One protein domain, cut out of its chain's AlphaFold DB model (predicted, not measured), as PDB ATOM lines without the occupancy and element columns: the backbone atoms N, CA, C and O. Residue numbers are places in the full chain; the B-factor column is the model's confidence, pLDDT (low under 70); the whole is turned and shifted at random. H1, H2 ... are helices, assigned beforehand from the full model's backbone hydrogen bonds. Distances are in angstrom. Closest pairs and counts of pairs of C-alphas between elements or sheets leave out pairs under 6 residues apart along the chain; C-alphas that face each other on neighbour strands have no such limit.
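What this domain is: This is residues 7 to 70 of the 71 residues of an uncharacterized protein of Elusimicrobia bacterium (UniProt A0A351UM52). A stretch with no named element, residues 7 to 21, leads in inside the L that H1 and H2 make at their corner; H3 runs on beyond H2 as an arm, whose residues 63 to 68 stick out. The 64 printed residues, class all helix, hold H1, H2 and H3 in that order and no named strand. The whole is only just loose, close to extended, with a radius of gyration of the C-alphas of 15.8 A and spans of 48 by 24 by 14 A.

How they stand to each other: Look at H1, residues 22 to 34, and H2, residues 36 to 53: they only just touch, with 3 pairs of C-alphas within 8 A, only at the corner, closest at Tyr 32 and Arg 39, 5.3 A. Their lines are only just about perpendicular, 73 degrees. H3, residues 56 to 68, is close to but not clearly touching H2; the closest C-alphas, Glu 53 and Arg 59, are 6.8 A apart. These two run the same way at 37 degrees, only just a steep tilt. H1 and H3 are apart. Every O i to N i+4 pair is within hydrogen-bond range in H1, H2 and H3.

Where its parts are: Find C-alpha 22 at (-108.208, -35.716, 52.248); H1 runs 18.6 A from there. H2 spans 25.6 A, and H3 17.7 A to C-alpha 68 at (-137.275, -66.683, 66.926).

The domain as a whole: The farthest C-alphas, Asp 34 and Gly 70, are 49.5 A apart. The printed part has no cut, both links are tight, and residue 70 alone is under pLDDT 70.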
ATOM      1  N   GLU A   7    -125.205 -45.049  54.167       91.38
ATOM      2  CA  GLU A   7    -126.550 -44.488  54.040       91.38
ATOM      3  C   GLU A   7    -127.665 -45.415  54.549       91.38
ATOM      4  O   GLU A   7    -128.766 -44.954  54.840       91.38
ATOM      5  N   HIS A   8    -127.391 -46.717  54.699       93.00
ATOM      6  CA  HIS A   8    -128.330 -47.663  55.307       93.00
ATOM      7  C   HIS A   8    -128.353 -47.592  56.839       93.00
ATOM      8  O   HIS A   8    -129.297 -48.078  57.458       93.00
ATOM      9  N   TYR A   9    -127.323 -47.009  57.460       92.69
ATOM     10  CA  TYR A   9    -127.153 -46.994  58.915       92.69
ATOM     11  C   TYR A   9    -127.248 -45.594  59.518       92.69
ATOM     12  O   TYR A   9    -127.697 -45.463  60.663       92.69
ATOM     13  N   LEU A  10    -126.804 -44.582  58.767       95.25
ATOM     14  CA  LEU A  10    -126.754 -43.183  59.174       95.25
ATOM     15  C   LEU A  10    -127.203 -42.279  58.025       95.25
ATOM     16  O   LEU A  10    -126.889 -42.523  56.859       95.25
ATOM     17  N   LYS A  11    -127.869 -41.180  58.363       96.56
ATOM     18  CA  LYS A  11    -128.191 -40.117  57.414       96.56
ATOM     19  C   LYS A  11    -126.986 -39.213  57.179       96.56
ATOM     20  O   LYS A  11    -126.538 -38.492  58.072       96.56
ATOM     21  N   ILE A  12    -126.481 -39.222  55.954       95.25
ATOM     22  CA  ILE A  12    -125.364 -38.368  55.542       95.25
ATOM     23  C   ILE A  12    -125.784 -36.893  55.616       95.25
ATOM     24  O   ILE A  12    -126.845 -36.523  55.123       95.25
ATOM     25  N   GLY A  13    -124.949 -36.057  56.234       93.25
ATOM     26  CA  GLY A  13    -125.185 -34.621  56.420       93.25
ATOM     27  C   GLY A  13    -126.044 -34.264  57.638       93.25
ATOM     28  O   GLY A  13    -125.969 -33.136  58.108       93.25
ATOM     29  N   GLU A  14    -126.802 -35.216  58.191       96.75
ATOM     30  CA  GLU A  14    -127.617 -35.014  59.402       96.75
ATOM     31  C   GLU A  14    -127.017 -35.715  60.626       96.75
ATOM     32  O   GLU A  14    -126.969 -35.142  61.707       96.75
ATOM     33  N   GLU A  15    -126.555 -36.956  60.467       97.94
ATOM     34  CA  GLU A  15    -126.063 -37.817  61.554       97.94
ATOM     35  C   GLU A  15    -124.561 -38.118  61.419       97.94
ATOM     36  O   GLU A  15    -123.918 -38.558  62.373       97.94
ATOM     37  N   VAL A  16    -123.991 -37.901  60.229       96.06
ATOM     38  CA  VAL A  16    -122.573 -38.128  59.931       96.06
ATOM     39  C   VAL A  16    -122.110 -37.260  58.762       96.06
ATOM     40  O   VAL A  16    -122.796 -37.147  57.746       96.06
ATOM     41  N   ALA A  17    -120.916 -36.681  58.877       95.38
ATOM     42  CA  ALA A  17    -120.239 -36.035  57.758       95.38
ATOM     43  C   ALA A  17    -119.414 -37.064  56.970       95.38
ATOM     44  O   ALA A  17    -118.727 -37.907  57.551       95.38
ATOM     45  N   VAL A  18    -119.460 -36.984  55.640       94.94
ATOM     46  CA  VAL A  18    -118.642 -37.808  54.742       94.94
ATOM     47  C   VAL A  18    -117.816 -36.912  53.833       94.94
ATOM     48  O   VAL A  18    -118.213 -35.794  53.529       94.94
ATOM     49  N   PHE A  19    -116.683 -37.436  53.383       95.12
ATOM     50  CA  PHE A  19    -115.756 -36.765  52.473       95.12
ATOM     51  C   PHE A  19    -115.262 -37.750  51.418       95.12
ATOM     52  O   PHE A  19    -115.165 -38.951  51.686       95.12
ATOM     53  N   SER A  20    -114.858 -37.262  50.257       94.19
ATOM     54  CA  SER A  20    -114.348 -38.057  49.138       94.19
ATOM     55  C   SER A  20    -112.840 -37.902  48.936       94.19
ATOM     56  O   SER A  20    -112.232 -38.760  48.302       94.19
ATOM     57  N   SER A  21    -112.209 -36.883  49.535       95.88
ATOM     58  CA  SER A  21    -110.751 -36.699  49.509       95.88
ATOM     59  C   SER A  21    -110.180 -36.179  50.842       95.88
ATOM     60  O   SER A  21    -110.928 -35.654  51.676       95.88
ATOM     61  N   PRO A  22    -108.863 -36.316  51.084       96.75
ATOM     62  CA  PRO A  22    -108.208 -35.716  52.248       96.75
ATOM     63  C   PRO A  22    -108.381 -34.191  52.328       96.75
ATOM     64  O   PRO A  22    -108.543 -33.643  53.418       96.75
ATOM     65  N   GLU A  23    -108.383 -33.505  51.186       97.88
ATOM     66  CA  GLU A  23    -108.551 -32.052  51.100       97.88
ATOM     67  C   GLU A  23    -109.954 -31.634  51.551       97.88
ATOM     68  O   GLU A  23    -110.084 -30.699  52.344       97.88
ATOM     69  N   GLU A  24    -110.986 -32.355  51.106       97.12
ATOM     70  CA  GLU A  24    -112.371 -32.150  51.544       97.12
ATOM     71  C   GLU A  24    -112.519 -32.415  53.048       97.12
ATOM     72  O   GLU A  24    -113.110 -31.605  53.758       97.12
ATOM     73  N   CYS A  25    -111.901 -33.483  53.568       96.94
ATOM     74  CA  CYS A  25    -111.882 -33.769  55.006       96.94
ATOM     75  C   CYS A  25    -111.287 -32.601  55.805       96.94
ATOM     76  O   CYS A  25    -111.875 -32.126  56.775       96.94
ATOM     77  N   ALA A  26    -110.136 -32.082  55.366       98.19
ATOM     78  CA  ALA A  26    -109.491 -30.948  56.017       98.19
ATOM     79  C   ALA A  26    -110.353 -29.673  55.954       98.19
ATOM     80  O   ALA A  26    -110.366 -28.894  56.908       98.19
ATOM     81  N   GLN A  27    -111.070 -29.447  54.847       98.31
ATOM     82  CA  GLN A  27    -112.018 -28.337  54.714       98.31
ATOM     83  C   GLN A  27    -113.206 -28.491  55.668       98.31
ATOM     84  O   GLN A  27    -113.518 -27.544  56.386       98.31
ATOM     85  N   GLN A  28    -113.809 -29.678  55.739       97.50
ATOM     86  CA  GLN A  28    -114.925 -29.968  56.641       97.50
ATOM     87  C   GLN A  28    -114.532 -29.841  58.116       97.50
ATOM     88  O   GLN A  28    -115.298 -29.290  58.902       97.50
ATOM     89  N   ILE A  29    -113.328 -30.283  58.504       97.81
ATOM     90  CA  ILE A  29    -112.822 -30.097  59.873       97.81
ATOM     91  C   ILE A  29    -112.790 -28.612  60.235       97.81
ATOM     92  O   ILE A  29    -113.306 -28.236  61.284       97.81
ATOM     93  N   ARG A  30    -112.220 -27.762  59.368       98.56
ATOM     94  CA  ARG A  30    -112.194 -26.307  59.595       98.56
ATOM     95  C   ARG A  30    -113.608 -25.739  59.685       98.56
ATOM     96  O   ARG A  30    -113.925 -25.067  60.655       98.56
ATOM     97  N   TYR A  31    -114.471 -26.104  58.737       98.12
ATOM     98  CA  TYR A  31    -115.868 -25.685  58.723       98.12
ATOM     99  C   TYR A  31    -116.585 -26.003  60.042       98.12
ATOM    100  O   TYR A  31    -117.147 -25.106  60.660       98.12
ATOM    101  N   TYR A  32    -116.530 -27.243  60.530       97.94
ATOM    102  CA  TYR A  32    -117.212 -27.618  61.773       97.94
ATOM    103  C   TYR A  32    -116.569 -27.034  63.037       97.94
ATOM    104  O   TYR A  32    -117.261 -26.872  64.042       97.94
ATOM    105  N   LEU A  33    -115.269 -26.721  63.020       98.06
ATOM    106  CA  LEU A  33    -114.630 -25.981  64.113       98.06
ATOM    107  C   LEU A  33    -115.142 -24.537  64.185       98.06
ATOM    108  O   LEU A  33    -115.364 -24.044  65.288       98.06
ATOM    109  N   ASP A  34    -115.391 -23.911  63.036       98.50
ATOM    110  CA  ASP A  34    -115.918 -22.545  62.947       98.50
ATOM    111  C   ASP A  34    -117.453 -22.485  63.122       98.50
ATOM    112  O   ASP A  34    -118.002 -21.433  63.443       98.50
ATOM    113  N   ASN A  35    -118.157 -23.616  62.959       98.31
ATOM    114  CA  ASN A  35    -119.622 -23.734  63.018       98.31
ATOM    115  C   ASN A  35    -120.077 -24.696  64.130       98.31
ATOM    116  O   ASN A  35    -120.685 -25.742  63.887       98.31
ATOM    117  N   GLU A  36    -119.794 -24.333  65.383       97.88
ATOM    118  CA  GLU A  36    -120.092 -25.174  66.547       97.88
ATOM    119  C   GLU A  36    -121.566 -25.622  66.672       97.88
ATOM    120  O   GLU A  36    -121.778 -26.807  66.944       97.88
ATOM    121  N   PRO A  37    -122.589 -24.766  66.458       98.38
ATOM    122  CA  PRO A  37    -123.983 -25.196  66.581       98.38
ATOM    123  C   PRO A  37    -124.352 -26.322  65.611       98.38
ATOM    124  O   PRO A  37    -124.999 -27.293  66.003       98.38
ATOM    125  N   GLU A  38    -123.903 -26.227  64.359       97.62
ATOM    126  CA  GLU A  38    -124.135 -27.263  63.351       97.62
ATOM    127  C   GLU A  38    -123.360 -28.539  63.687       97.62
ATOM    128  O   GLU A  38    -123.918 -29.635  63.659       97.62
ATOM    129  N   ARG A  39    -122.093 -28.400  64.101       98.00
ATOM    130  CA  ARG A  39    -121.277 -29.531  64.563       98.00
ATOM    131  C   ARG A  39    -121.965 -30.292  65.698       98.00
ATOM    132  O   ARG A  39    -121.987 -31.522  65.687       98.00
ATOM    133  N   LEU A  40    -122.518 -29.575  66.678       98.19
ATOM    134  CA  LEU A  40    -123.239 -30.176  67.800       98.19
ATOM    135  C   LEU A  40    -124.541 -30.841  67.354       98.19
ATOM    136  O   LEU A  40    -124.852 -31.922  67.851       98.19
ATOM    137  N   ALA A  41    -125.274 -30.248  66.410       98.31
ATOM    138  CA  ALA A  41    -126.486 -30.852  65.865       98.31
ATOM    139  C   ALA A  41    -126.190 -32.217  65.221       98.31
ATOM    140  O   ALA A  41    -126.834 -33.207  65.577       98.31
ATOM    141  N   VAL A  42    -125.162 -32.290  64.369       98.06
ATOM    142  CA  VAL A  42    -124.743 -33.545  63.720       98.06
ATOM    143  C   VAL A  42    -124.265 -34.572  64.750       98.06
ATOM    144  O   VAL A  42    -124.672 -35.733  64.711       98.06
ATOM    145  N   LEU A  43    -123.449 -34.144  65.723       97.38
ATOM    146  CA  LEU A  43    -122.959 -35.004  66.804       97.38
ATOM    147  C   LEU A  43    -124.108 -35.631  67.605       97.38
ATOM    148  O   LEU A  43    -124.102 -36.835  67.855       97.38
ATOM    149  N   LEU A  44    -125.069 -34.815  68.042       98.38
ATOM    150  CA  LEU A  44    -126.178 -35.270  68.878       98.38
ATOM    151  C   LEU A  44    -127.122 -36.191  68.101       98.38
ATOM    152  O   LEU A  44    -127.553 -37.204  68.653       98.38
ATOM    153  N   ALA A  45    -127.395 -35.887  66.830       98.44
ATOM    154  CA  ALA A  45    -128.208 -36.735  65.966       98.44
ATOM    155  C   ALA A  45    -127.553 -38.111  65.749       98.44
ATOM    156  O   ALA A  45    -128.174 -39.142  66.018       98.44
ATOM    157  N   GLY A  46    -126.271 -38.136  65.364       97.94
ATOM    158  CA  GLY A  46    -125.516 -39.377  65.170       97.94
ATOM    159  C   GLY A  46    -125.386 -40.203  66.450       97.94
ATOM    160  O   GLY A  46    -125.608 -41.416  66.439       97.94
ATOM    161  N   LYS A  47    -125.104 -39.549  67.585       97.94
ATOM    162  CA  LYS A  47    -125.053 -40.206  68.897       97.94
ATOM    163  C   LYS A  47    -126.406 -40.815  69.273       97.94
ATOM    164  O   LYS A  47    -126.453 -41.985  69.642       97.94
ATOM    165  N   GLY A  48    -127.496 -40.060  69.134       98.06
ATOM    166  CA  GLY A  48    -128.843 -40.536  69.454       98.06
ATOM    167  C   GLY A  48    -129.263 -41.735  68.600       98.06
ATOM    168  O   GLY A  48    -129.823 -42.701  69.120       98.06
ATOM    169  N   ARG A  49    -128.929 -41.726  67.301       97.12
ATOM    170  CA  ARG A  49    -129.119 -42.876  66.403       97.12
ATOM    171  C   ARG A  49    -128.338 -44.098  66.889       97.12
ATOM    172  O   ARG A  49    -128.899 -45.191  66.973       97.12
ATOM    173  N   ALA A  50    -127.065 -43.913  67.240       96.25
ATOM    174  CA  ALA A  50    -126.203 -45.002  67.677       96.25
ATOM    175  C   ALA A  50    -126.644 -45.624  69.011       96.25
ATOM    176  O   ALA A  50    -126.688 -46.846  69.122       96.25
ATOM    177  N   GLU A  51    -127.024 -44.806  69.994       96.81
ATOM    178  CA  GLU A  51    -127.531 -45.276  71.291       96.81
ATOM    179  C   GLU A  51    -128.854 -46.040  71.156       96.81
ATOM    180  O   GLU A  51    -129.091 -47.010  71.875       96.81
ATOM    181  N   LYS A  52    -129.707 -45.628  70.214       95.50
ATOM    182  CA  LYS A  52    -131.008 -46.257  69.991       95.50
ATOM    183  C   LYS A  52    -130.913 -47.574  69.218       95.50
ATOM    184  O   LYS A  52    -131.623 -48.519  69.554       95.50
ATOM    185  N   GLU A  53    -130.097 -47.622  68.167       95.19
ATOM    186  CA  GLU A  53    -130.167 -48.696  67.160       95.19
ATOM    187  C   GLU A  53    -128.845 -49.445  66.976       95.19
ATOM    188  O   GLU A  53    -128.840 -50.621  66.619       95.19
ATOM    189  N   HIS A  54    -127.704 -48.805  67.250       94.31
ATOM    190  CA  HIS A  54    -126.383 -49.381  66.970       94.31
ATOM    191  C   HIS A  54    -125.648 -49.878  68.214       94.31
ATOM    192  O   HIS A  54    -124.438 -50.096  68.170       94.31
ATOM    193  N   THR A  55    -126.368 -50.120  69.307       96.44
ATOM    194  CA  THR A  55    -125.834 -50.860  70.453       96.44
ATOM    195  C   THR A  55    -125.870 -52.364  70.180       96.44
ATOM    196  O   THR A  55    -126.705 -52.864  69.422       96.44
ATOM    197  N   TYR A  56    -124.973 -53.115  70.828       96.38
ATOM    198  CA  TYR A  56    -125.016 -54.579  70.768       96.38
ATOM    199  C   TYR A  56    -126.355 -55.128  71.258       96.38
ATOM    200  O   TYR A  56    -126.878 -56.061  70.660       96.38
ATOM    201  N   GLU A  57    -126.924 -54.537  72.309       96.75
ATOM    202  CA  GLU A  57    -128.221 -54.940  72.853       96.75
ATOM    203  C   GLU A  57    -129.347 -54.782  71.822       96.75
ATOM    204  O   GLU A  57    -130.079 -55.742  71.571       96.75
ATOM    205  N   ALA A  58    -129.455 -53.610  71.184       95.06
ATOM    206  CA  ALA A  58    -130.471 -53.350  70.165       95.06
ATOM    207  C   ALA A  58    -130.331 -54.311  68.975       95.06
ATOM    208  O   ALA A  58    -131.292 -54.988  68.606       95.06
ATOM    209  N   ARG A  59    -129.112 -54.459  68.441       94.19
ATOM    210  CA  ARG A  59    -128.843 -55.339  67.292       94.19
ATOM    211  C   ARG A  59    -129.067 -56.813  67.610       94.19
ATOM    212  O   ARG A  59    -129.619 -57.539  66.789       94.19
ATOM    213  N   LEU A  60    -128.671 -57.275  68.797       95.50
ATOM    214  CA  LEU A  60    -128.957 -58.645  69.219       95.50
ATOM    215  C   LEU A  60    -130.460 -58.859  69.331       95.50
ATOM    216  O   LEU A  60    -130.961 -59.837  68.790       95.50
ATOM    217  N   LYS A  61    -131.199 -57.935  69.949       94.38
ATOM    218  CA  LYS A  61    -132.659 -58.032  70.039       94.38
ATOM    219  C   LYS A  61    -133.313 -58.163  68.660       94.38
ATOM    220  O   LYS A  61    -134.208 -58.995  68.508       94.38
ATOM    221  N   GLU A  62    -132.861 -57.402  67.666       93.06
ATOM    222  CA  GLU A  62    -133.329 -57.519  66.277       93.06
ATOM    223  C   GLU A  62    -133.025 -58.898  65.679       93.06
ATOM    224  O   GLU A  62    -133.933 -59.553  65.169       93.06
ATOM    225  N   ILE A  63    -131.783 -59.379  65.801       94.38
ATOM    226  CA  ILE A  63    -131.364 -60.697  65.299       94.38
ATOM    227  C   ILE A  63    -132.182 -61.816  65.949       94.38
ATOM    228  O   ILE A  63    -132.732 -62.669  65.252       94.38
ATOM    229  N   LEU A  64    -132.292 -61.813  67.281       95.81
ATOM    230  CA  LEU A  64    -133.054 -62.824  68.012       95.81
ATOM    231  C   LEU A  64    -134.536 -62.785  67.600       95.81
ATOM    232  O   LEU A  64    -135.150 -63.832  67.408       95.81
ATOM    233  N   SER A  65    -135.106 -61.590  67.416       94.62
ATOM    234  CA  SER A  65    -136.491 -61.428  66.954       94.62
ATOM    235  C   SER A  65    -136.686 -61.927  65.521       94.62
ATOM    236  O   SER A  65    -137.719 -62.519  65.228       94.62
ATOM    237  N   ALA A  66    -135.705 -61.751  64.635       93.38
ATOM    238  CA  ALA A  66    -135.772 -62.269  63.270       93.38
ATOM    239  C   ALA A  66    -135.690 -63.806  63.214       93.38
ATOM    240  O   ALA A  66    -136.348 -64.422  62.382       93.38
ATOM    241  N   ILE A  67    -134.904 -64.429  64.102       94.50
ATOM    242  CA  ILE A  67    -134.725 -65.891  64.144       94.50
ATOM    243  C   ILE A  67    -135.884 -66.586  64.875       94.50
ATOM    244  O   ILE A  67    -136.353 -67.629  64.429       94.50
ATOM    245  N   TRP A  68    -136.333 -66.028  66.004       91.81
ATOM    246  CA  TRP A  68    -137.275 -66.683  66.926       91.81
ATOM    247  C   TRP A  68    -138.606 -65.947  67.120       91.81
ATOM    248  O   TRP A  68    -139.545 -66.530  67.655       91.81
ATOM    249  N   GLY A  69    -138.702 -64.673  66.735       70.25
ATOM    250  CA  GLY A  69    -139.906 -63.842  66.882       70.25
ATOM    251  C   GLY A  69    -140.858 -63.885  65.682       70.25
ATOM    252  O   GLY A  69    -141.915 -63.254  65.727       70.25
ATOM    253  N   GLY A  70    -140.508 -64.625  64.628       68.12
ATOM    254  CA  GLY A  70    -141.416 -64.930  63.527       68.12
ATOM    255  C   GLY A  70    -142.519 -65.888  63.977       68.12
ATOM    256  O   GLY A  70    -142.237 -66.994  64.438       68.12
TER     257      GLY A  70